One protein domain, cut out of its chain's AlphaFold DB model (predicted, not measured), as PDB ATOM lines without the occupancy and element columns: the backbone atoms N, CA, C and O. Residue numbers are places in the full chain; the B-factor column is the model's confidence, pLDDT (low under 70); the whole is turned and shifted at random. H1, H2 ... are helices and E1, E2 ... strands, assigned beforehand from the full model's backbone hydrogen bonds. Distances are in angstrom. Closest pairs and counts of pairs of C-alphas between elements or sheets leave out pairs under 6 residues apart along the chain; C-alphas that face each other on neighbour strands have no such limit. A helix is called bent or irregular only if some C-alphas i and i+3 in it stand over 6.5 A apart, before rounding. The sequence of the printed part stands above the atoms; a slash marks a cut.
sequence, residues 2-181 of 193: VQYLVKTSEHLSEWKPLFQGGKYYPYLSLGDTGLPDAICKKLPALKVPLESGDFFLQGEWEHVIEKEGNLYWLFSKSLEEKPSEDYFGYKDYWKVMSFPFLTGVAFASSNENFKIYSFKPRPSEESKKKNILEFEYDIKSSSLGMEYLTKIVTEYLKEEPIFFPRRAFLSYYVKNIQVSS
ATOM      1  N   VAL A   2     186.994  61.553 233.439       64.50
ATOM      2  CA  VAL A   2     186.773  60.190 232.888       64.50
ATOM      3  C   VAL A   2     185.407  60.019 232.200       64.50
ATOM      4  O   VAL A   2     185.352  59.534 231.080       64.50
ATOM      5  N   GLN A   3     184.309  60.495 232.801       62.81
ATOM      6  CA  GLN A   3     182.970  60.407 232.186       62.81
ATOM      7  C   GLN A   3     182.837  61.184 230.867       62.81
ATOM      8  O   GLN A   3     182.095  60.767 229.987       62.81
ATOM      9  N   TYR A   4     183.563  62.298 230.722       60.56
ATOM     10  CA  TYR A   4     183.594  63.053 229.468       60.56
ATOM     11  C   TYR A   4     184.257  62.226 228.365       60.56
ATOM     12  O   TYR A   4     183.682  62.079 227.298       60.56
ATOM     13  N   LEU A   5     185.404  61.601 228.655       63.75
ATOM     14  CA  LEU A   5     186.094  60.723 227.704       63.75
ATOM     15  C   LEU A   5     185.251  59.500 227.319       63.75
ATOM     16  O   LEU A   5     185.244  59.124 226.152       63.75
ATOM     17  N   VAL A   6     184.509  58.916 228.267       70.69
ATOM     18  CA  VAL A   6     183.571  57.816 227.988       70.69
ATOM     19  C   VAL A   6     182.458  58.281 227.046       70.69
ATOM     20  O   VAL A   6     182.299  57.690 225.985       70.69
ATOM     21  N   LYS A   7     181.770  59.390 227.354       68.00
ATOM     22  CA  LYS A   7     180.715  59.946 226.486       68.00
ATOM     23  C   LYS A   7     181.238  60.337 225.103       68.00
ATOM     24  O   LYS A   7     180.620  60.026 224.093       68.00
ATOM     25  N   THR A   8     182.403  60.979 225.025       66.88
ATOM     26  CA  THR A   8     183.042  61.307 223.743       66.88
ATOM     27  C   THR A   8     183.389  60.041 222.962       66.88
ATOM     28  O   THR A   8     183.147  59.994 221.762       66.88
ATOM     29  N   SER A   9     183.895  58.996 223.623       70.19
ATOM     30  CA  SER A   9     184.158  57.701 222.988       70.19
ATOM     31  C   SER A   9     182.876  57.022 222.492       70.19
ATOM     32  O   SER A   9     182.893  56.408 221.428       70.19
ATOM     33  N   GLU A  10     181.772  57.126 223.230       74.44
ATOM     34  CA  GLU A  10     180.456  56.622 222.819       74.44
ATOM     35  C   GLU A  10     179.934  57.390 221.599       74.44
ATOM     36  O   GLU A  10     179.552  56.772 220.609       74.44
ATOM     37  N   HIS A  11     180.015  58.721 221.589       70.62
ATOM     38  CA  HIS A  11     179.633  59.524 220.422       70.62
ATOM     39  C   HIS A  11     180.537  59.261 219.208       70.62
ATOM     40  O   HIS A  11     180.057  59.199 218.082       70.62
ATOM     41  N   LEU A  12     181.838  59.034 219.412       71.56
ATOM     42  CA  LEU A  12     182.758  58.616 218.347       71.56
ATOM     43  C   LEU A  12     182.467  57.194 217.846       71.56
ATOM     44  O   LEU A  12     182.781  56.869 216.701       71.56
ATOM     45  N   SER A  13     181.843  56.339 218.661       76.50
ATOM     46  CA  SER A  13     181.424  55.008 218.218       76.50
ATOM     47  C   SER A  13     180.339  55.071 217.136       76.50
ATOM     48  O   SER A  13     180.335  54.219 216.250       76.50
ATOM     49  N   GLU A  14     179.506  56.123 217.127       77.69
ATOM     50  CA  GLU A  14     178.534  56.393 216.055       77.69
ATOM     51  C   GLU A  14     179.235  56.689 214.709       77.69
ATOM     52  O   GLU A  14     178.703  56.371 213.646       77.69
ATOM     53  N   TRP A  15     180.455  57.240 214.732       82.88
ATOM     54  CA  TRP A  15     181.278  57.506 213.540       82.88
ATOM     55  C   TRP A  15     182.059  56.295 213.046       82.88
ATOM     56  O   TRP A  15     182.390  56.207 211.862       82.88
ATOM     57  N   LYS A  16     182.343  55.338 213.932       83.81
ATOM     58  CA  LYS A  16     183.099  54.131 213.594       83.81
ATOM     59  C   LYS A  16     182.566  53.412 212.343       83.81
ATOM     60  O   LYS A  16     183.367  53.215 211.436       83.81
ATOM     61  N   PRO A  17     181.273  53.048 212.215       84.50
ATOM     62  CA  PRO A  17     180.788  52.365 211.010       84.50
ATOM     63  C   PRO A  17     180.908  53.223 209.740       84.50
ATOM     64  O   PRO A  17     181.141  52.684 208.658       84.50
ATOM     65  N   LEU A  18     180.801  54.550 209.866       82.56
ATOM     66  CA  LEU A  18     180.924  55.473 208.738       82.56
ATOM     67  C   LEU A  18     182.360  55.489 208.212       82.56
ATOM     68  O   LEU A  18     182.586  55.286 207.022       82.56
ATOM     69  N   PHE A  19     183.340  55.642 209.100       88.38
ATOM     70  CA  PHE A  19     184.712  55.966 208.705       88.38
ATOM     71  C   PHE A  19     185.692  54.798 208.768       88.38
ATOM     72  O   PHE A  19     186.773  54.875 208.184       88.38
ATOM     73  N   GLN A  20     185.346  53.700 209.445       90.19
ATOM     74  CA  GLN A  20     186.211  52.526 209.521       90.19
ATOM     75  C   GLN A  20     186.515  51.992 208.115       90.19
ATOM     76  O   GLN A  20     185.616  51.844 207.284       90.19
ATOM     77  N   GLY A  21     187.802  51.726 207.868       91.81
ATOM     78  CA  GLY A  21     188.330  51.335 206.557       91.81
ATOM     79  C   GLY A  21     188.653  52.507 205.623       91.81
ATOM     80  O   GLY A  21     189.243  52.279 204.572       91.81
ATOM     81  N   GLY A  22     188.305  53.744 205.990       94.06
ATOM     82  CA  GLY A  22     188.677  54.947 205.248       94.06
ATOM     83  C   GLY A  22     190.127  55.374 205.480       94.06
ATOM     84  O   GLY A  22     190.746  55.035 206.493       94.06
ATOM     85  N   LYS A  23     190.666  56.155 204.544       95.31
ATOM     86  CA  LYS A  23     191.988  56.771 204.654       95.31
ATOM     87  C   LYS A  23     191.862  58.151 205.287       95.31
ATOM     88  O   LYS A  23     191.154  59.009 204.770       95.31
ATOM     89  N   TYR A  24     192.560  58.358 206.398       94.75
ATOM     90  CA  TYR A  24     192.614  59.647 207.078       94.75
ATOM     91  C   TYR A  24     193.692  60.544 206.466       94.75
ATOM     92  O   TYR A  24     194.838  60.125 206.299       94.75
ATOM     93  N   TYR A  25     193.319  61.788 206.197       95.38
ATOM     94  CA  TYR A  25     194.210  62.864 205.805       95.38
ATOM     95  C   TYR A  25     194.148  63.974 206.860       95.38
ATOM     96  O   TYR A  25     193.068  64.518 207.114       95.38
ATOM     97  N   PRO A  26     195.293  64.342 207.464       95.50
ATOM     98  CA  PRO A  26     195.375  65.521 208.316       95.50
ATOM     99  C   PRO A  26     194.871  66.777 207.607       95.50
ATOM    100  O   PRO A  26     194.138  67.551 208.214       95.50
ATOM    101  N   TYR A  27     195.203  66.916 206.320       96.50
ATOM    102  CA  TYR A  27     194.799  68.041 205.489       96.50
ATOM    103  C   TYR A  27     194.220  67.588 204.147       96.50
ATOM    104  O   TYR A  27     194.647  66.595 203.558       96.50
ATOM    105  N   LEU A  28     193.288  68.375 203.632       96.50
ATOM    106  CA  LEU A  28     192.804  68.357 202.261       96.50
ATOM    107  C   LEU A  28     193.017  69.757 201.693       96.50
ATOM    108  O   LEU A  28     192.561  70.723 202.303       96.50
ATOM    109  N   SER A  29     193.671  69.872 200.543       96.12
ATOM    110  CA  SER A  29     193.777  71.133 199.815       96.12
ATOM    111  C   SER A  29     192.971  71.078 198.527       96.12
ATOM    112  O   SER A  29     192.882  70.049 197.855       96.12
ATOM    113  N   LEU A  30     192.398  72.218 198.175       94.81
ATOM    114  CA  LEU A  30     191.874  72.507 196.855       94.81
ATOM    115  C   LEU A  30     192.844  73.520 196.246       94.81
ATOM    116  O   LEU A  30     192.999  74.626 196.760       94.81
ATOM    117  N   GLY A  31     193.552  73.110 195.196       93.00
ATOM    118  CA  GLY A  31     194.716  73.821 194.672       93.00
ATOM    119  C   GLY A  31     196.004  73.574 195.465       93.00
ATOM    120  O   GLY A  31     196.049  72.771 196.402       93.00
ATOM    121  N   ASP A  32     197.072  74.256 195.045       90.31
ATOM    122  CA  ASP A  32     198.364  74.218 195.727       90.31
ATOM    123  C   ASP A  32     198.415  75.283 196.820       90.31
ATOM    124  O   ASP A  32     198.394  76.480 196.540       90.31
ATOM    125  N   THR A  33     198.474  74.828 198.066       90.56
ATOM    126  CA  THR A  33     198.527  75.679 199.255       90.56
ATOM    127  C   THR A  33     199.893  75.615 199.946       90.56
ATOM    128  O   THR A  33     200.095  76.209 201.002       90.56
ATOM    129  N   GLY A  34     200.855  74.893 199.356       91.94
ATOM    130  CA  GLY A  34     202.192  74.691 199.916       91.94
ATOM    131  C   GLY A  34     202.304  73.531 200.912       91.94
ATOM    132  O   GLY A  34     203.402  73.258 201.399       91.94
ATOM    133  N   LEU A  35     201.216  72.807 201.199       92.00
ATOM    134  CA  LEU A  35     201.263  71.631 202.074       92.00
ATOM    135  C   LEU A  35     201.951  70.425 201.396       92.00
ATOM    136  O   LEU A  35     201.777  70.206 200.194       92.00
ATOM    137  N   PRO A  36     202.704  69.590 202.140       93.12
ATOM    138  CA  PRO A  36     203.347  68.398 201.587       93.12
ATOM    139  C   PRO A  36     202.349  67.273 201.281       93.12
ATOM    140  O   PRO A  36     201.475  66.971 202.096       93.12
ATOM    141  N   ASP A  37     202.568  66.548 200.182       91.81
ATOM    142  CA  ASP A  37     201.728  65.410 199.757       91.81
ATOM    143  C   ASP A  37     201.678  64.272 200.794       91.81
ATOM    144  O   ASP A  37     200.723  63.500 200.847       91.81
ATOM    145  N   ALA A  38     202.694  64.173 201.658       91.62
ATOM    146  CA  ALA A  38     202.764  63.159 202.709       91.62
ATOM    147  C   ALA A  38     201.649  63.292 203.764       91.62
ATOM    148  O   ALA A  38     201.286  62.301 204.396       91.62
ATOM    149  N   ILE A  39     201.118  64.504 203.966       91.12
ATOM    150  CA  ILE A  39     200.109  64.805 204.999       91.12
ATOM    151  C   ILE A  39     198.826  65.418 204.428       91.12
ATOM    152  O   ILE A  39     197.882  65.669 205.179       91.12
ATOM    153  N   CYS A  40     198.792  65.679 203.121       95.38
ATOM    154  CA  CYS A  40     197.731  66.424 202.465       95.38
ATOM    155  C   CYS A  40     197.184  65.656 201.261       95.38
ATOM    156  O   CYS A  40     197.934  65.280 200.359       95.38
ATOM    157  N   LYS A  41     195.865  65.452 201.214       95.44
ATOM    158  CA  LYS A  41     195.192  65.105 199.961       95.44
ATOM    159  C   LYS A  41     195.072  66.376 199.129       95.44
ATOM    160  O   LYS A  41     194.422  67.321 199.560       95.44
ATOM    161  N   LYS A  42     195.648  66.381 197.932       95.50
ATOM    162  CA  LYS A  42     195.557  67.518 197.015       95.50
ATOM    163  C   LYS A  42     194.499  67.279 195.955       95.50
ATOM    164  O   LYS A  42     194.525  66.257 195.269       95.50
ATOM    165  N   LEU A  43     193.591  68.232 195.817       95.19
ATOM    166  CA  LEU A  43     192.649  68.325 194.711       95.19
ATOM    167  C   LEU A  43     193.048  69.483 193.789       95.19
ATOM    168  O   LEU A  43     193.689  70.436 194.242       95.19
ATOM    169  N   PRO A  44     192.676  69.440 192.499       94.75
ATOM    170  CA  PRO A  44     192.861  70.572 191.601       94.75
ATOM    171  C   PRO A  44     192.200  71.843 192.144       94.75
ATOM    172  O   PRO A  44     191.185  71.782 192.835       94.75
ATOM    173  N   ALA A  45     192.759  73.005 191.804       94.75
ATOM    174  CA  ALA A  45     192.106  74.270 192.110       94.75
ATOM    175  C   ALA A  45     190.760  74.360 191.376       94.75
ATOM    176  O   ALA A  45     190.648  73.961 190.212       94.75
ATOM    177  N   LEU A  46     189.747  74.918 192.036       94.25
ATOM    178  CA  LEU A  46     188.425  75.064 191.444       94.25
ATOM    179  C   LEU A  46     188.436  76.283 190.535       94.25
ATOM    180  O   LEU A  46     188.495  77.429 190.983       94.25
ATOM    181  N   LYS A  47     188.387  76.004 189.239       95.06
ATOM    182  CA  LYS A  47     188.350  77.008 188.189       95.06
ATOM    183  C   LYS A  47     186.956  77.634 188.103       95.06
ATOM    184  O   LYS A  47     186.007  76.966 187.699       95.06
ATOM    185  N   VAL A  48     186.857  78.913 188.439       94.31
ATOM    186  CA  VAL A  48     185.653  79.738 188.328       94.31
ATOM    187  C   VAL A  48     185.796  80.655 187.110       94.31
ATOM    188  O   VAL A  48     186.671  81.523 187.111       94.31
ATOM    189  N   PRO A  49     184.968  80.489 186.065       93.06
ATOM    190  CA  PRO A  49     185.012  81.365 184.903       93.06
ATOM    191  C   PRO A  49     184.402  82.728 185.258       93.06
ATOM    192  O   PRO A  49     183.276  82.789 185.764       93.06
ATOM    193  N   LEU A  50     185.131  83.808 184.979       91.75
ATOM    194  CA  LEU A  50     184.666  85.195 185.079       91.75
ATOM    195  C   LEU A  50     184.797  85.890 183.717       91.75
ATOM    196  O   LEU A  50     185.526  85.437 182.837       91.75
ATOM    197  N   GLU A  51     184.134  87.035 183.552       87.25
ATOM    198  CA  GLU A  51     184.255  87.854 182.333       87.25
ATOM    199  C   GLU A  51     185.679  88.399 182.129       87.25
ATOM    200  O   GLU A  51     186.142  88.532 180.999       87.25
ATOM    201  N   SER A  52     186.390  88.684 183.223       84.75
ATOM    202  CA  SER A  52     187.769  89.187 183.223       84.75
ATOM    203  C   SER A  52     188.833  88.094 183.072       84.75
ATOM    204  O   SER A  52     190.021  88.408 182.998       84.75
ATOM    205  N   GLY A  53     188.428  86.822 183.025       90.75
ATOM    206  CA  GLY A  53     189.318  85.668 182.948       90.75
ATOM    207  C   GLY A  53     188.980  84.587 183.969       90.75
ATOM    208  O   GLY A  53     187.959  84.623 184.654       90.75
ATOM    209  N   ASP A  54     189.855  83.594 184.066       92.50
ATOM    210  CA  ASP A  54     189.673  82.487 184.995       92.50
ATOM    211  C   ASP A  54     190.166  82.861 186.396       92.50
ATOM    212  O   ASP A  54     191.299  83.315 186.567       92.50
ATOM    213  N   PHE A  55     189.336  82.614 187.407       93.62
ATOM    214  CA  PHE A  55     189.720  82.712 188.810       93.62
ATOM    215  C   PHE A  55     189.856  81.317 189.411       93.62
ATOM    216  O   PHE A  55     189.024  80.445 189.178       93.62
ATOM    217  N   PHE A  56     190.894  81.093 190.208       93.69
ATOM    218  CA  PHE A  56     191.140  79.798 190.834       93.69
ATOM    219  C   PHE A  56     190.856  79.902 192.325       93.69
ATOM    220  O   PHE A  56     191.626  80.504 193.072       93.69
ATOM    221  N   LEU A  57     189.742  79.313 192.759       92.31
ATOM    222  CA  LEU A  57     189.477  79.131 194.178       92.31
ATOM    223  C   LEU A  57     190.463  78.108 194.734       92.31
ATOM    224  O   LEU A  57     190.729  77.083 194.103       92.31
ATOM    225  N   GLN A  58     190.990  78.412 195.916       93.81
ATOM    226  CA  GLN A  58     191.900  77.562 196.671       93.81
ATOM    227  C   GLN A  58     191.469  77.532 198.137       93.81
ATOM    228  O   GLN A  58     190.834  78.474 198.620       93.81
ATOM    229  N   GLY A  59     191.795  76.456 198.847       93.12
ATOM    230  CA  GLY A  59     191.438  76.323 200.255       93.12
ATOM    231  C   GLY A  59     192.029  75.090 200.916       93.12
ATOM    232  O   GLY A  59     192.519  74.184 200.243       93.12
ATOM    233  N   GLU A  60     191.954  75.070 202.244       95.38
ATOM    234  CA  GLU A  60     192.452  73.987 203.088       95.38
ATOM    235  C   GLU A  60     191.388  73.568 204.104       95.38
ATOM    236  O   GLU A  60     190.708  74.407 204.702       95.38
ATOM    237  N   TRP A  61     191.274  72.260 204.321       95.75
ATOM    238  CA  TRP A  61     190.393  71.653 205.313       95.75
ATOM    239  C   TRP A  61     191.175  70.635 206.135       95.75
ATOM    240  O   TRP A  61     191.932  69.832 205.595       95.75
ATOM    241  N   GLU A  62     190.976  70.657 207.447       95.50
ATOM    242  CA  GLU A  62     191.635  69.737 208.376       95.50
ATOM    243  C   GLU A  62     190.744  68.536 208.687       95.50
ATOM    244  O   GLU A  62     189.523  68.668 208.728       95.50
ATOM    245  N   HIS A  63     191.352  67.391 208.990       94.88
ATOM    246  CA  HIS A  63     190.665  66.181 209.450       94.88
ATOM    247  C   HIS A  63     189.648  65.633 208.439       94.88
ATOM    248  O   HIS A  63     188.439  65.604 208.683       94.88
ATOM    249  N   VAL A  64     190.144  65.167 207.294       95.44
ATOM    250  CA  VAL A  64     189.312  64.580 206.237       95.44
ATOM    251  C   VAL A  64     189.531  63.076 206.159       95.44
ATOM    252  O   VAL A  64     190.652  62.585 206.266       95.44
ATOM    253  N   ILE A  65     188.454  62.329 205.955       95.69
ATOM    254  CA  ILE A  65     188.489  60.888 205.725       95.69
ATOM    255  C   ILE A  65     187.969  60.612 204.320       95.69
ATOM    256  O   ILE A  65     186.891  61.063 203.956       95.69
ATOM    257  N   GLU A  66     188.721  59.853 203.535       95.19
ATOM    258  CA  GLU A  66     188.298  59.376 202.221       95.19
ATOM    259  C   GLU A  66     187.880  57.911 202.311       95.19
ATOM    260  O   GLU A  66     188.645  57.064 202.782       95.19
ATOM    261  N   LYS A  67     186.672  57.597 201.850       94.75
ATOM    262  CA  LYS A  67     186.173  56.220 201.797       94.75
ATOM    263  C   LYS A  67     185.175  56.065 200.659       94.75
ATOM    264  O   LYS A  67     184.237  56.847 200.543       94.75
ATOM    265  N   GLU A  68     185.383  55.041 199.830       93.00
ATOM    266  CA  GLU A  68     184.458  54.665 198.744       93.00
ATOM    267  C   GLU A  68     184.125  55.836 197.794       93.00
ATOM    268  O   GLU A  68     182.992  55.989 197.352       93.00
ATOM    269  N   GLY A  69     185.110  56.696 197.504       90.12
ATOM    270  CA  GLY A  69     184.927  57.876 196.647       90.12
ATOM    271  C   GLY A  69     184.234  59.069 197.319       90.12
ATOM    272  O   GLY A  69     183.968  60.060 196.651       90.12
ATOM    273  N   ASN A  70     183.956  58.996 198.624       92.31
ATOM    274  CA  ASN A  70     183.405  60.094 199.414       92.31
ATOM    275  C   ASN A  70     184.485  60.721 200.298       92.31
ATOM    276  O   ASN A  70     185.330  60.018 200.863       92.31
ATOM    277  N   LEU A  71     184.404  62.036 200.469       94.88
ATOM    278  CA  LEU A  71     185.199  62.832 201.392       94.88
ATOM    279  C   LEU A  71     184.332  63.241 202.579       94.88
ATOM    280  O   LEU A  71     183.330  63.937 202.440       94.88
ATOM    281  N   TYR A  72     184.742  62.816 203.764       94.56
ATOM    282  CA  TYR A  72     184.089  63.113 205.026       94.56
ATOM    283  C   TYR A  72     184.949  64.098 205.797       94.56
ATOM    284  O   TYR A  72     186.030  63.749 206.273       94.56
ATOM    285  N   TRP A  73     184.483  65.332 205.925       95.38
ATOM    286  CA  TRP A  73     185.177  66.348 206.695       95.38
ATOM    287  C   TRP A  73     184.678  66.371 208.135       95.38
ATOM    288  O   TRP A  73     183.500  66.630 208.392       95.38
ATOM    289  N   LEU A  74     185.587  66.105 209.076       92.19
ATOM    290  CA  LEU A  74     185.319  66.193 210.507       92.19
ATOM    291  C   LEU A  74     185.435  67.655 210.940       92.19
ATOM    292  O   LEU A  74     186.490  68.135 211.356       92.19
ATOM    293  N   PHE A  75     184.331  68.381 210.820       91.06
ATOM    294  CA  PHE A  75     184.277  69.790 211.159       91.06
ATOM    295  C   PHE A  75     184.351  69.966 212.676       91.06
ATOM    296  O   PHE A  75     183.457  69.566 213.421       91.06
ATOM    297  N   SER A  76     185.439  70.583 213.136       83.56
ATOM    298  CA  SER A  76     185.722  70.790 214.563       83.56
ATOM    299  C   SER A  76     184.806  71.820 215.230       83.56
ATOM    300  O   SER A  76     184.752  71.905 216.457       83.56
ATOM    301  N   LYS A  77     184.079  72.608 214.432       85.50
ATOM    302  CA  LYS A  77     183.075  73.571 214.895       85.50
ATOM    303  C   LYS A  77     181.676  72.973 214.760       85.50
ATOM    304  O   LYS A  77     181.472  71.960 214.105       85.50
ATOM    305  N   SER A  78     180.698  73.634 215.360       80.06
ATOM    306  CA  SER A  78     179.307  73.202 215.285       80.06
ATOM    307  C   SER A  78     178.657  73.598 213.964       80.06
ATOM    308  O   SER A  78     178.821  74.729 213.505       80.06
ATOM    309  N   LEU A  79     177.868  72.690 213.396       85.75
ATOM    310  CA  LEU A  79     176.792  73.033 212.473       85.75
ATOM    311  C   LEU A  79     175.567  73.517 213.268       85.75
ATOM    312  O   LEU A  79     175.420  73.202 214.450       85.75
ATOM    313  N   GLU A  80     174.692  74.273 212.613       83.88
ATOM    314  CA  GLU A  80     173.421  74.734 213.178       83.88
ATOM    315  C   GLU A  80     172.259  74.160 212.372       83.88
ATOM    316  O   GLU A  80     172.310  74.081 211.142       83.88
ATOM    317  N   GLU A  81     171.192  73.773 213.065       81.56
ATOM    318  CA  GLU A  81     169.938  73.401 212.415       81.56
ATOM    319  C   GLU A  81     169.235  74.663 211.897       81.56
ATOM    320  O   GLU A  81     169.344  75.751 212.472       81.56
ATOM    321  N   LYS A  82     168.508  74.538 210.781       78.94
ATOM    322  CA  LYS A  82     167.794  75.677 210.198       78.94
ATOM    323  C   LYS A  82     166.752  76.206 211.202       78.94
ATOM    324  O   LYS A  82     165.915  75.425 211.652       78.94
ATOM    325  N   PRO A  83     166.758  77.510 211.527       79.00
ATOM    326  CA  PRO A  83     165.847  78.079 212.513       79.00
ATOM    327  C   PRO A  83     164.398  78.026 212.020       79.00
ATOM    328  O   PRO A  83     164.132  78.210 210.828       79.00
ATOM    329  N   SER A  84     163.466  77.805 212.949       73.31
ATOM    330  CA  SER A  84     162.036  77.740 212.655       73.31
ATOM    331  C   SER A  84     161.437  79.128 212.413       73.31
ATOM    332  O   SER A  84     160.890  79.343 211.338       73.31
ATOM    333  N   GLU A  85     161.560  80.087 213.341       62.66
ATOM    334  CA  GLU A  85     160.847  81.374 213.233       62.66
ATOM    335  C   GLU A  85     161.541  82.533 213.991       62.66
ATOM    336  O   GLU A  85     161.227  82.769 215.147       62.66
ATOM    337  N   ASP A  86     162.488  83.252 213.361       63.09
ATOM    338  CA  ASP A  86     162.671  84.727 213.426       63.09
ATOM    339  C   ASP A  86     163.956  85.202 212.688       63.09
ATOM    340  O   ASP A  86     164.845  84.418 212.350       63.09
ATOM    341  N   TYR A  87     164.066  86.512 212.414       63.06
ATOM    342  CA  TYR A  87     165.221  87.134 211.737       63.06
ATOM    343  C   TYR A  87     166.560  86.939 212.470       63.06
ATOM    344  O   TYR A  87     167.604  86.814 211.821       63.06
ATOM    345  N   PHE A  88     166.554  86.949 213.803       68.31
ATOM    346  CA  PHE A  88     167.774  86.807 214.595       68.31
ATOM    347  C   PHE A  88     168.315  85.380 214.497       68.31
ATOM    348  O   PHE A  88     169.507  85.211 214.242       68.31
ATOM    349  N   GLY A  89     167.434  84.382 214.532       74.75
ATOM    350  CA  GLY A  89     167.752  82.984 214.276       74.75
ATOM    351  C   GLY A  89     168.401  82.791 212.909       74.75
ATOM    352  O   GLY A  89     169.451  82.162 212.814       74.75
ATOM    353  N   TYR A  90     167.859  83.393 211.844       75.62
ATOM    354  CA  TYR A  90     168.476  83.310 210.509       75.62
ATOM    355  C   TYR A  90     169.841  84.001 210.433       75.62
ATOM    356  O   TYR A  90     170.748  83.507 209.760       75.62
ATOM    357  N   LYS A  91     170.013  85.140 211.110       77.25
ATOM    358  CA  LYS A  91     171.297  85.850 211.154       77.25
ATOM    359  C   LYS A  91     172.378  85.008 211.838       77.25
ATOM    360  O   LYS A  91     173.502  84.961 211.333       77.25
ATOM    361  N   ASP A  92     172.056  84.381 212.963       77.69
ATOM    362  CA  ASP A  92     173.002  83.554 213.714       77.69
ATOM    363  C   ASP A  92     173.278  82.232 212.994       77.69
ATOM    364  O   ASP A  92     174.442  81.853 212.849       77.69
ATOM    365  N   TYR A  93     172.251  81.621 212.401       83.88
ATOM    366  CA  TYR A  93     172.396  80.473 211.508       83.88
ATOM    367  C   TYR A  93     173.403  80.755 210.388       83.88
ATOM    368  O   TYR A  93     174.387  80.037 210.250       83.88
ATOM    369  N   TRP A  94     173.232  81.837 209.620       81.81
ATOM    370  CA  TRP A  94     174.145  82.150 208.510       81.81
ATOM    371  C   TRP A  94     175.546  82.554 208.969       81.81
ATOM    372  O   TRP A  94     176.521  82.322 208.251       81.81
ATOM    373  N   LYS A  95     175.681  83.119 210.174       83.19
ATOM    374  CA  LYS A  95     176.995  83.374 210.774       83.19
ATOM    375  C   LYS A  95     177.780  82.072 210.949       83.19
ATOM    376  O   LYS A  95     178.982  82.077 210.706       83.19
ATOM    377  N   VAL A  96     177.119  80.985 211.345       84.31
ATOM    378  CA  VAL A  96     177.761  79.676 211.545       84.31
ATOM    379  C   VAL A  96     177.860  78.885 210.239       84.31
ATOM    380  O   VAL A  96     178.916  78.350 209.914       84.31
ATOM    381  N   MET A  97     176.785  78.863 209.457       87.50
ATOM    382  CA  MET A  97     176.631  77.981 208.301       87.50
ATOM    383  C   MET A  97     177.213  78.527 206.998       87.50
ATOM    384  O   MET A  97     177.322  77.769 206.044       87.50
ATOM    385  N   SER A  98     177.623  79.799 206.930       87.75
ATOM    386  CA  SER A  98     178.190  80.388 205.702       87.75
ATOM    387  C   SER A  98     179.411  79.631 205.168       87.75
ATOM    388  O   SER A  98     179.447  79.311 203.983       87.75
ATOM    389  N   PHE A  99     180.386  79.298 206.019       89.88
ATOM    390  CA  PHE A  99     181.578  78.560 205.590       89.88
ATOM    391  C   PHE A  99     181.288  77.090 205.223       89.88
ATOM    392  O   PHE A  99     181.699  76.681 204.134       89.88
ATOM    393  N   PRO A 100     180.544  76.305 206.036       91.81
ATOM    394  CA  PRO A 100     180.076  74.974 205.635       91.81
ATOM    395  C   PRO A 100     179.306  74.979 204.312       91.81
ATOM    396  O   PRO A 100     179.539  74.133 203.453       91.81
ATOM    397  N   PHE A 101     178.434  75.969 204.119       90.25
ATOM    398  CA  PHE A 101     177.657  76.120 202.897       90.25
ATOM    399  C   PHE A 101     178.552  76.391 201.682       90.25
ATOM    400  O   PHE A 101     178.467  75.660 200.702       90.25
ATOM    401  N   LEU A 102     179.447  77.384 201.753       90.25
ATOM    402  CA  LEU A 102     180.377  77.688 200.656       90.25
ATOM    403  C   LEU A 102     181.323  76.520 200.358       90.25
ATOM    404  O   LEU A 102     181.610  76.256 199.193       90.25
ATOM    405  N   THR A 103     181.752  75.792 201.391       92.75
ATOM    406  CA  THR A 103     182.520  74.551 201.233       92.75
ATOM    407  C   THR A 103     181.712  73.532 200.433       92.75
ATOM    408  O   THR A 103     182.176  73.062 199.398       92.75
ATOM    409  N   GLY A 104     180.476  73.241 200.849       91.62
ATOM    410  CA  GLY A 104     179.596  72.324 200.123       91.62
ATOM    411  C   GLY A 104     179.388  72.734 198.662       91.62
ATOM    412  O   GLY A 104     179.486  71.892 197.774       91.62
ATOM    413  N   VAL A 105     179.185  74.030 198.395       90.56
ATOM    414  CA  VAL A 105     179.078  74.564 197.026       90.56
ATOM    415  C   VAL A 105     180.355  74.306 196.224       90.56
ATOM    416  O   VAL A 105     180.264  73.848 195.087       90.56
ATOM    417  N   ALA A 106     181.535  74.575 196.785       91.94
ATOM    418  CA  ALA A 106     182.810  74.402 196.089       91.94
ATOM    419  C   ALA A 106     183.069  72.938 195.706       91.94
ATOM    420  O   ALA A 106     183.373  72.641 194.548       91.94
ATOM    421  N   PHE A 107     182.887  72.008 196.643       92.44
ATOM    422  CA  PHE A 107     183.115  70.586 196.383       92.44
ATOM    423  C   PHE A 107     182.082  69.995 195.426       92.44
ATOM    424  O   PHE A 107     182.453  69.318 194.470       92.44
ATOM    425  N   ALA A 108     180.804  70.342 195.584       88.31
ATOM    426  CA  ALA A 108     179.774  69.892 194.654       88.31
ATOM    427  C   ALA A 108     179.975  70.475 193.237       88.31
ATOM    428  O   ALA A 108     179.761  69.780 192.245       88.31
ATOM    429  N   SER A 109     180.466  71.715 193.115       90.19
ATOM    430  CA  SER A 109     180.864  72.299 191.817       90.19
ATOM    431  C   SER A 109     182.075  71.596 191.197       90.19
ATOM    432  O   SER A 109     182.225  71.599 189.978       90.19
ATOM    433  N   SER A 110     182.914  70.974 192.026       88.50
ATOM    434  CA  SER A 110     184.069  70.172 191.608       88.50
ATOM    435  C   SER A 110     183.701  68.716 191.283       88.50
ATOM    436  O   SER A 110     184.585  67.931 190.960       88.50
ATOM    437  N   ASN A 111     182.410  68.350 191.346       87.31
ATOM    438  CA  ASN A 111     181.906  66.969 191.271       87.31
ATOM    439  C   ASN A 111     182.503  66.027 192.337       87.31
ATOM    440  O   ASN A 111     182.553  64.815 192.139       87.31
ATOM    441  N   GLU A 112     182.938  66.574 193.470       89.94
ATOM    442  CA  GLU A 112     183.444  65.798 194.597       89.94
ATOM    443  C   GLU A 112     182.297  65.482 195.559       89.94
ATOM    444  O   GLU A 112     181.522  66.366 195.937       89.94
ATOM    445  N   ASN A 113     182.193  64.224 195.992       89.75
ATOM    446  CA  ASN A 113     181.221  63.847 197.012       89.75
ATOM    447  C   ASN A 113     181.774  64.214 198.391       89.75
ATOM    448  O   ASN A 113     182.629  63.512 198.929       89.75
ATOM    449  N   PHE A 114     181.319  65.340 198.936       92.50
ATOM    450  CA  PHE A 114     181.856  65.919 200.160       92.50
ATOM    451  C   PHE A 114     180.767  66.110 201.213       92.50
ATOM    452  O   PHE A 114     179.782  66.819 200.999       92.50
ATOM    453  N   LYS A 115     180.975  65.502 202.381       93.69
ATOM    454  CA  LYS A 115     180.032  65.500 203.499       93.69
ATOM    455  C   LYS A 115     180.693  66.061 204.740       93.69
ATOM    456  O   LYS A 115     181.795  65.658 205.112       93.69
ATOM    457  N   ILE A 116     180.000  66.970 205.406       93.50
ATOM    458  CA  ILE A 116     180.479  67.638 206.610       93.50
ATOM    459  C   ILE A 116     179.827  66.978 207.813       93.50
ATOM    460  O   ILE A 116     178.603  66.911 207.898       93.50
ATOM    461  N   TYR A 117     180.646  66.526 208.752       91.06
ATOM    462  CA  TYR A 117     180.207  65.931 210.004       91.06
ATOM    463  C   TYR A 117     180.671  66.797 211.167       91.06
ATOM    464  O   TYR A 117     181.853  67.116 211.268       91.06
ATOM    465  N   SER A 118     179.757  67.151 212.067       88.38
ATOM    466  CA  SER A 118     180.094  67.811 213.329       88.38
ATOM    467  C   SER A 118     179.354  67.180 214.499       88.38
ATOM    468  O   SER A 118     178.314  66.540 214.338       88.38
ATOM    469  N   PHE A 119     179.844  67.411 215.711       81.25
ATOM    470  CA  PHE A 119     179.059  67.126 216.909       81.25
ATOM    471  C   PHE A 119     177.984  68.191 217.123       81.25
ATOM    472  O   PHE A 119     178.143  69.349 216.723       81.25
ATOM    473  N   LYS A 120     176.895  67.810 217.793       77.06
ATOM    474  CA  LYS A 120     175.948  68.779 218.344       77.06
ATOM    475  C   LYS A 120     176.627  69.592 219.451       77.06
ATOM    476  O   LYS A 120     177.296  69.000 220.299       77.06
ATOM    477  N   PRO A 121     176.379  70.914 219.534       70.38
ATOM    478  CA  PRO A 121     176.868  71.738 220.642       70.38
ATOM    479  C   PRO A 121     176.448  71.207 222.020       70.38
ATOM    480  O   PRO A 121     177.156  71.381 223.009       70.38
ATOM    481  N   ARG A 122     175.263  70.585 222.087       74.94
ATOM    482  CA  ARG A 122     174.697  69.966 223.288       74.94
ATOM    483  C   ARG A 122     174.264  68.539 222.955       74.94
ATOM    484  O   ARG A 122     173.150  68.353 222.463       74.94
ATOM    485  N   PRO A 123     175.137  67.547 223.179       70.19
ATOM    486  CA  PRO A 123     174.776  66.149 223.019       70.19
ATOM    487  C   PRO A 123     173.627  65.786 223.965       70.19
ATOM    488  O   PRO A 123     173.615  66.178 225.132       70.19
ATOM    489  N   SER A 124     172.642  65.061 223.456       70.62
ATOM    490  CA  SER A 124     171.589  64.450 224.248       70.62
ATOM    491  C   SER A 124     172.099  63.183 224.925       70.62
ATOM    492  O   SER A 124     172.774  62.361 224.309       70.62
ATOM    493  N   GLU A 125     171.716  63.008 226.188       71.50
ATOM    494  CA  GLU A 125     171.949  61.773 226.945       71.50
ATOM    495  C   GLU A 125     170.936  60.667 226.598       71.50
ATOM    496  O   GLU A 125     171.087  59.524 227.024       71.50
ATOM    497  N   GLU A 126     169.895  60.979 225.820       72.44
ATOM    498  CA  GLU A 126     168.933  59.985 225.356       72.44
ATOM    499  C   GLU A 126     169.553  59.135 224.242       72.44
ATOM    500  O   GLU A 126     169.820  59.627 223.147       72.44
ATOM    501  N   SER A 127     169.683  57.829 224.479       63.44
ATOM    502  CA  SER A 127     170.306  56.871 223.550       63.44
ATOM    503  C   SER A 127     169.674  56.802 222.151       63.44
ATOM    504  O   SER A 127     170.286  56.281 221.225       63.44
ATOM    505  N   LYS A 128     168.450  57.317 221.974       67.31
ATOM    506  CA  LYS A 128     167.746  57.352 220.679       67.31
ATOM    507  C   LYS A 128     168.033  58.607 219.849       67.31
ATOM    508  O   LYS A 128     167.664  58.641 218.676       67.31
ATOM    509  N   LYS A 129     168.627  59.654 220.430       72.94
ATOM    510  CA  LYS A 129     168.875  60.926 219.736       72.94
ATOM    511  C   LYS A 129     170.282  60.936 219.148       72.94
ATOM    512  O   LYS A 129     171.257  60.762 219.866       72.94
ATOM    513  N   LYS A 130     170.385  61.206 217.840       77.19
ATOM    514  CA  LYS A 130     171.680  61.409 217.173       77.19
ATOM    515  C   LYS A 130     172.377  62.651 217.734       77.19
ATOM    516  O   LYS A 130     171.773  63.733 217.774       77.19
ATOM    517  N   ASN A 131     173.648  62.491 218.096       78.12
ATOM    518  CA  ASN A 131     174.522  63.551 218.617       78.12
ATOM    519  C   ASN A 131     175.443  64.164 217.563       78.12
ATOM    520  O   ASN A 131     176.297  64.999 217.862       78.12
ATOM    521  N   ILE A 132     175.213  63.766 216.321       81.81
ATOM    522  CA  ILE A 132     175.940  64.183 215.140       81.81
ATOM    523  C   ILE A 132     175.017  65.069 214.310       81.81
ATOM    524  O   ILE A 132     173.819  64.797 214.191       81.81
ATOM    525  N   LEU A 133     175.593  66.118 213.743       85.25
ATOM    526  CA  LEU A 133     175.016  66.881 212.652       85.25
ATOM    527  C   LEU A 133     175.775  66.533 211.380       85.25
ATOM    528  O   LEU A 133     177.003  66.432 211.383       85.25
ATOM    529  N   GLU A 134     175.022  66.354 210.308       89.38
ATOM    530  CA  GLU A 134     175.562  66.146 208.977       89.38
ATOM    531  C   GLU A 134     175.068  67.260 208.060       89.38
ATOM    532  O   GLU A 134     173.924  67.709 208.154       89.38
ATOM    533  N   PHE A 135     175.955  67.721 207.191       88.88
ATOM    534  CA  PHE A 135     175.620  68.641 206.123       88.88
ATOM    535  C   PHE A 135     176.235  68.131 204.828       88.88
ATOM    536  O   PHE A 135     177.446  67.951 204.714       88.88
ATOM    537  N   GLU A 136     175.378  67.928 203.844       86.75
ATOM    538  CA  GLU A 136     175.739  67.621 202.472       86.75
ATOM    539  C   GLU A 136     174.979  68.611 201.602       86.75
ATOM    540  O   GLU A 136     173.772  68.814 201.777       86.75
ATOM    541  N   TYR A 137     175.695  69.294 200.713       81.81
ATOM    542  CA  TYR A 137     175.049  70.240 199.823       81.81
ATOM    543  C   TYR A 137     174.516  69.498 198.600       81.81
ATOM    544  O   TYR A 137     175.270  69.132 197.703       81.81
ATOM    545  N   ASP A 138     173.202  69.275 198.588       71.75
ATOM    546  CA  ASP A 138     172.499  68.637 197.478       71.75
ATOM    547  C   ASP A 138     172.365  69.612 196.298       71.75
ATOM    548  O   ASP A 138     171.444  70.436 196.221       71.75
ATOM    549  N   ILE A 139     173.337  69.561 195.388       66.88
ATOM    550  CA  ILE A 139     173.278  70.283 194.123       66.88
ATOM    551  C   ILE A 139     172.696  69.374 193.039       66.88
ATOM    552  O   ILE A 139     173.282  68.362 192.671       66.88
ATOM    553  N   LYS A 140     171.613  69.836 192.404       71.31
ATOM    554  CA  LYS A 140     170.998  69.164 191.245       71.31
ATOM    555  C   LYS A 140     171.928  69.038 190.023       71.31
ATOM    556  O   LYS A 140     171.698  68.180 189.181       71.31
ATOM    557  N   SER A 141     172.915  69.930 189.876       75.69
ATOM    558  CA  SER A 141     173.981  69.881 188.854       75.69
ATOM    559  C   SER A 141     175.161  70.809 189.185       75.69
ATOM    560  O   SER A 141     174.940  71.954 189.583       75.69
ATOM    561  N   SER A 142     176.407  70.377 188.974       81.06
ATOM    562  CA  SER A 142     177.613  71.182 189.261       81.06
ATOM    563  C   SER A 142     177.623  72.566 188.601       81.06
ATOM    564  O   SER A 142     178.162  73.513 189.169       81.06
ATOM    565  N   SER A 143     176.936  72.731 187.468       84.88
ATOM    566  CA  SER A 143     176.722  74.027 186.814       84.88
ATOM    567  C   SER A 143     176.013  75.061 187.693       84.88
ATOM    568  O   SER A 143     176.363  76.234 187.635       84.88
ATOM    569  N   LEU A 144     175.047  74.655 188.528       86.50
ATOM    570  CA  LEU A 144     174.347  75.577 189.435       86.50
ATOM    571  C   LEU A 144     175.268  76.083 190.546       86.50
ATOM    572  O   LEU A 144     175.220  77.259 190.908       86.50
ATOM    573  N   GLY A 145     176.114  75.199 191.078       87.56
ATOM    574  CA  GLY A 145     177.138  75.584 192.045       87.56
ATOM    575  C   GLY A 145     178.146  76.548 191.426       87.56
ATOM    576  O   GLY A 145     178.435  77.592 192.009       87.56
ATOM    577  N   MET A 146     178.584  76.261 190.197       91.44
ATOM    578  CA  MET A 146     179.498  77.131 189.464       91.44
ATOM    579  C   MET A 146     178.891  78.512 189.190       91.44
ATOM    580  O   MET A 146     179.542  79.520 189.440       91.44
ATOM    581  N   GLU A 147     177.629  78.582 188.759       91.12
ATOM    582  CA  GLU A 147     176.922  79.854 188.552       91.12
ATOM    583  C   GLU A 147     176.878  80.693 189.840       91.12
ATOM    584  O   GLU A 147     177.101  81.907 189.817       91.12
ATOM    585  N   TYR A 148     176.608  80.049 190.979       90.38
ATOM    586  CA  TYR A 148     176.600  80.710 192.281       90.38
ATOM    587  C   TYR A 148     177.989  81.244 192.662       90.38
ATOM    588  O   TYR A 148     178.107  82.397 193.085       90.38
ATOM    589  N   LEU A 149     179.038  80.437 192.476       91.50
ATOM    590  CA  LEU A 149     180.419  80.842 192.749       91.50
ATOM    591  C   LEU A 149     180.860  81.988 191.842       91.50
ATOM    592  O   LEU A 149     181.390  82.968 192.356       91.50
ATOM    593  N   THR A 150     180.583  81.923 190.537       92.69
ATOM    594  CA  THR A 150     180.884  83.008 189.592       92.69
ATOM    595  C   THR A 150     180.264  84.318 190.061       92.69
ATOM    596  O   THR A 150     180.966  85.325 190.140       92.69
ATOM    597  N   LYS A 151     178.983  84.322 190.458       90.75
ATOM    598  CA  LYS A 151     178.318  85.530 190.979       90.75
ATOM    599  C   LYS A 151     179.005  86.078 192.229       90.75
ATOM    600  O   LYS A 151     179.309  87.265 192.274       90.75
ATOM    601  N   ILE A 152     179.271  85.240 193.231       89.12
ATOM    602  CA  ILE A 152     179.900  85.705 194.478       89.12
ATOM    603  C   ILE A 152     181.322  86.201 194.247       89.12
ATOM    604  O   ILE A 152     181.678  87.257 194.762       89.12
ATOM    605  N   VAL A 153     182.126  85.461 193.488       89.81
ATOM    606  CA  VAL A 153     183.507  85.846 193.182       89.81
ATOM    607  C   VAL A 153     183.518  87.165 192.410       89.81
ATOM    608  O   VAL A 153     184.287  88.056 192.752       89.81
ATOM    609  N   THR A 154     182.609  87.345 191.449       89.44
ATOM    610  CA  THR A 154     182.463  88.608 190.705       89.44
ATOM    611  C   THR A 154     182.154  89.776 191.638       89.44
ATOM    612  O   THR A 154     182.774  90.827 191.530       89.44
ATOM    613  N   GLU A 155     181.225  89.602 192.580       86.44
ATOM    614  CA  GLU A 155     180.904  90.633 193.574       86.44
ATOM    615  C   GLU A 155     182.077  90.923 194.522       86.44
ATOM    616  O   GLU A 155     182.299  92.076 194.885       86.44
ATOM    617  N   TYR A 156     182.837  89.895 194.908       84.38
ATOM    618  CA  TYR A 156     183.967  90.019 195.832       84.38
ATOM    619  C   TYR A 156     185.189  90.701 195.204       84.38
ATOM    620  O   TYR A 156     185.933  91.379 195.906       84.38
ATOM    621  N   LEU A 157     185.395  90.535 193.895       86.69
ATOM    622  CA  LEU A 157     186.540  91.083 193.161       86.69
ATOM    623  C   LEU A 157     186.328  92.515 192.638       86.69
ATOM    624  O   LEU A 157     187.202  93.043 191.953       86.69
ATOM    625  N   LYS A 158     185.193  93.161 192.933       85.50
ATOM    626  CA  LYS A 158     184.974  94.573 192.581       85.50
ATOM    627  C   LYS A 158     185.969  95.470 193.323       85.50
ATOM    628  O   LYS A 158     186.142  95.317 194.530       85.50
ATOM    629  N   GLU A 159     186.560  96.437 192.615       81.19
ATOM    630  CA  GLU A 159     187.504  97.413 193.195       81.19
ATOM    631  C   GLU A 159     186.896  98.171 194.384       81.19
ATOM    632  O   GLU A 159     187.544  98.356 195.412       81.19
ATOM    633  N   GLU A 160     185.623  98.547 194.264       80.25
ATOM    634  CA  GLU A 160     184.821  99.077 195.361       80.25
ATOM    635  C   GLU A 160     183.827  98.001 195.827       80.25
ATOM    636  O   GLU A 160     182.723  97.888 195.277       80.25
ATOM    637  N   PRO A 161     184.185  97.168 196.825       65.44
ATOM    638  CA  PRO A 161     183.287  96.137 197.313       65.44
ATOM    639  C   PRO A 161     182.063  96.798 197.941       65.44
ATOM    640  O   PRO A 161     182.161  97.569 198.902       65.44
ATOM    641  N   ILE A 162     180.879  96.476 197.422       61.22
ATOM    642  CA  ILE A 162     179.637  97.045 197.939       61.22
ATOM    643  C   ILE A 162     179.262  96.311 199.230       61.22
ATOM    644  O   ILE A 162     178.490  95.351 199.245       61.22
ATOM    645  N   PHE A 163     179.831  96.753 200.351       52.47
ATOM    646  CA  PHE A 163     179.525  96.199 201.665       52.47
ATOM    647  C   PHE A 163     178.182  96.751 202.157       52.47
ATOM    648  O   PHE A 163     178.112  97.753 202.869       52.47
ATOM    649  N   PHE A 164     177.078  96.112 201.772       48.81
ATOM    650  CA  PHE A 164     175.770  96.500 202.293       48.81
ATOM    651  C   PHE A 164     175.654  96.103 203.777       48.81
ATOM    652  O   PHE A 164     175.779  94.924 204.119       48.81
ATOM    653  N   PRO A 165     175.361  97.045 204.694       52.69
ATOM    654  CA  PRO A 165     175.126  96.710 206.092       52.69
ATOM    655  C   PRO A 165     173.975  95.705 206.193       52.69
ATOM    656  O   PRO A 165     172.922  95.915 205.592       52.69
ATOM    657  N   ARG A 166     174.115  94.647 207.007       57.25
ATOM    658  CA  ARG A 166     173.073  93.602 207.188       57.25
ATOM    659  C   ARG A 166     171.675  94.180 207.456       57.25
ATOM    660  O   ARG A 166     170.670  93.615 207.041       57.25
ATOM    661  N   ARG A 167     171.620  95.335 208.127       54.84
ATOM    662  CA  ARG A 167     170.386  96.081 208.402       54.84
ATOM    663  C   ARG A 167     169.716  96.606 207.125       54.84
ATOM    664  O   ARG A 167     168.503  96.509 207.018       54.84
ATOM    665  N   ALA A 168     170.490  97.102 206.161       58.12
ATOM    666  CA  ALA A 168     169.987  97.573 204.873       58.12
ATOM    667  C   ALA A 168     169.434  96.418 204.021       58.12
ATOM    668  O   ALA A 168     168.361  96.565 203.443       58.12
ATOM    669  N   PHE A 169     170.101  95.252 204.025       64.50
ATOM    670  CA  PHE A 169     169.595  94.039 203.367       64.50
ATOM    671  C   PHE A 169     168.246  93.603 203.948       64.50
ATOM    672  O   PHE A 169     167.286  93.416 203.205       64.50
ATOM    673  N   LEU A 170     168.141  93.516 205.280       58.25
ATOM    674  CA  LEU A 170     166.881  93.180 205.942       58.25
ATOM    675  C   LEU A 170     165.781  94.193 205.612       58.25
ATOM    676  O   LEU A 170     164.672  93.805 205.256       58.25
ATOM    677  N   SER A 171     166.077  95.490 205.717       61.88
ATOM    678  CA  SER A 171     165.106  96.539 205.408       61.88
ATOM    679  C   SER A 171     164.629  96.463 203.958       61.88
ATOM    680  O   SER A 171     163.438  96.637 203.710       61.88
ATOM    681  N   TYR A 172     165.519  96.159 203.010       66.19
ATOM    682  CA  TYR A 172     165.160  95.973 201.607       66.19
ATOM    683  C   TYR A 172     164.317  94.708 201.387       66.19
ATOM    684  O   TYR A 172     163.278  94.785 200.734       66.19
ATOM    685  N   TYR A 173     164.721  93.568 201.955       59.69
ATOM    686  CA  TYR A 173     164.003  92.296 201.841       59.69
ATOM    687  C   TYR A 173     162.585  92.388 202.424       59.69
ATOM    688  O   TYR A 173     161.616  92.034 201.754       59.69
ATOM    689  N   VAL A 174     162.436  92.942 203.633       61.09
ATOM    690  CA  VAL A 174     161.121  93.145 204.265       61.09
ATOM    691  C   VAL A 174     160.261  94.071 203.410       61.09
ATOM    692  O   VAL A 174     159.122  93.735 203.100       61.09
ATOM    693  N   LYS A 175     160.806  95.214 202.978       64.38
ATOM    694  CA  LYS A 175     160.048  96.237 202.250       64.38
ATOM    695  C   LYS A 175     159.615  95.797 200.851       64.38
ATOM    696  O   LYS A 175     158.511  96.137 200.444       64.38
ATOM    697  N   ASN A 176     160.474  95.089 200.119       58.38
ATOM    698  CA  ASN A 176     160.291  94.880 198.678       58.38
ATOM    699  C   ASN A 176     160.040  93.425 198.279       58.38
ATOM    700  O   ASN A 176     159.575  93.182 197.169       58.38
ATOM    701  N   ILE A 177     160.347  92.457 199.146       53.69
ATOM    702  CA  ILE A 177     160.214  91.028 198.834       53.69
ATOM    703  C   ILE A 177     159.122  90.406 199.709       53.69
ATOM    704  O   ILE A 177     158.173  89.837 199.181       53.69
ATOM    705  N   GLN A 178     159.173  90.592 201.031       48.47
ATOM    706  CA  GLN A 178     158.198  89.987 201.946       48.47
ATOM    707  C   GLN A 178     156.799  90.625 201.858       48.47
ATOM    708  O   GLN A 178     155.803  89.907 201.834       48.47
ATOM    709  N   VAL A 179     156.699  91.960 201.767       49.94
ATOM    710  CA  VAL A 179     155.401  92.665 201.626       49.94
ATOM    711  C   VAL A 179     154.727  92.363 200.277       49.94
ATOM    712  O   VAL A 179     153.502  92.387 200.167       49.94
ATOM    713  N   SER A 180     155.517  92.014 199.262       44.34
ATOM    714  CA  SER A 180     155.058  91.698 197.904       44.34
ATOM    715  C   SER A 180     154.431  90.304 197.787       44.34
ATOM    716  O   SER A 180     153.653  90.058 196.868       44.34
ATOM    717  N   SER A 181     154.736  89.396 198.722       46.66
ATOM    718  CA  SER A 181     154.343  87.981 198.662       46.66
ATOM    719  C   SER A 181     153.088  87.618 199.467       46.66
ATOM    720  O   SER A 181     152.789  86.436 199.617       46.66
TER     721      SER A 181
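Overview. This is residues 2 to 181 of the 193 residues of the protein "Exodeoxyribonuclease V, gamma subunit" of Leptospira interrogans serovar Canicola (UniProt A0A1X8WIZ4). A strongly twisted sheet of six strands has H1 over one face and H2b, the second arm of the bent helix H2, on the other. Beyond it the hairpin E3 and E4 makes a small second sheet; H3 packs on E3 and on H2b, and H4 sticks out with residues 171 to 181. The printed part has 180 residues, in the order H1 E1 E2 E3 E4 E5 E6 H2 E7 E8 H3 H4. The larger sheet, E2 E1 E5 E6 E7 E8, is mixed and the smaller antiparallel; the class is mixed, helices and strands. It is only just loose, close to compact, with a radius of gyration of the C-alphas of 19.1 A and spans of 53 by 42 by 28 A.

Arrangement. Begin with H1, residues 2 to 19, only just irregular, C-alphas 14 and 17 being 6.8 A apart. Its height over the larger sheet is 10.9 A. Next, E1, residues 23 to 30, is parallel to E2, residues 40 to 43, with N 41 and O 27 at 2.9 A. E1 is antiparallel to E5, residues 59 to 67, with N 28 and O 61 at 2.8 A. E2 runs on at 37 degrees into E3, residues 46 to 50, in a hairpin with E4, residues 53 to 57; find N 48 and O 55 at 2.8 A. E5 forms a hairpin with E6, residues 70 to 74, with N 72 and O 65 at 2.8 A. E6 is parallel to E7, residues 113 to 119, with N 73 and O 115 at 2.8 A. Between them comes H2, residues 87 to 109, giving a strand-helix-strand unit, two parallel neighbour strands with a helix between, of right-handed crossover. By its hydrogen bonds H2 was assigned as one helix, but it is bent: C-alphas 96 and 99 are 7.2 A apart, and its arms H2a, residues 87 to 96, and H2b, residues 99 to 109, stand at a steep tilt of 65 degrees. H2b and H1 are on opposite faces, three layers with helices on both faces of a sheet; the closest C-alphas of H2b and E7 are those of Phe 107 and Phe 114, 6.1 A apart. E7 forms a hairpin with E8, residues 132 to 136, with N 116 and O 135 at 2.8 A. H3, residues 142 to 156, touches H2b at a steep tilt of 51 degrees, opposite ways, closest at the C-alphas of Ser 109 and Ser 142, 4.3 A. H4, residues 166 to 181, touches no helix and is only just irregular, C-alphas 175 and 178 being 6.53 A apart. In H2a, H2b and H3 every O i to N i+4 pair is within hydrogen-bond range; in H1 10 of 14 are, in H4 9 of 12.

Along the chain. Find C-alpha 2 at (186.773, 60.190, 232.888); from there H1 runs 24.6 A to C-alpha 19. E5 covers 20.8 A, E7 20.3 A and H3 20.9 A. H4 runs 21.3 A to C-alpha 181 at (154.343, 87.981, 198.662).

Size, cuts and confidence. The C-alphas farthest apart, of Val 2 and Glu 51, are 57.7 A apart. The printed part has no cut; the links E6 to H2 and E7 to E8 are long. Mean pLDDT of the printed part is 82.0; 34 residues are under 70, among them 161 to 181.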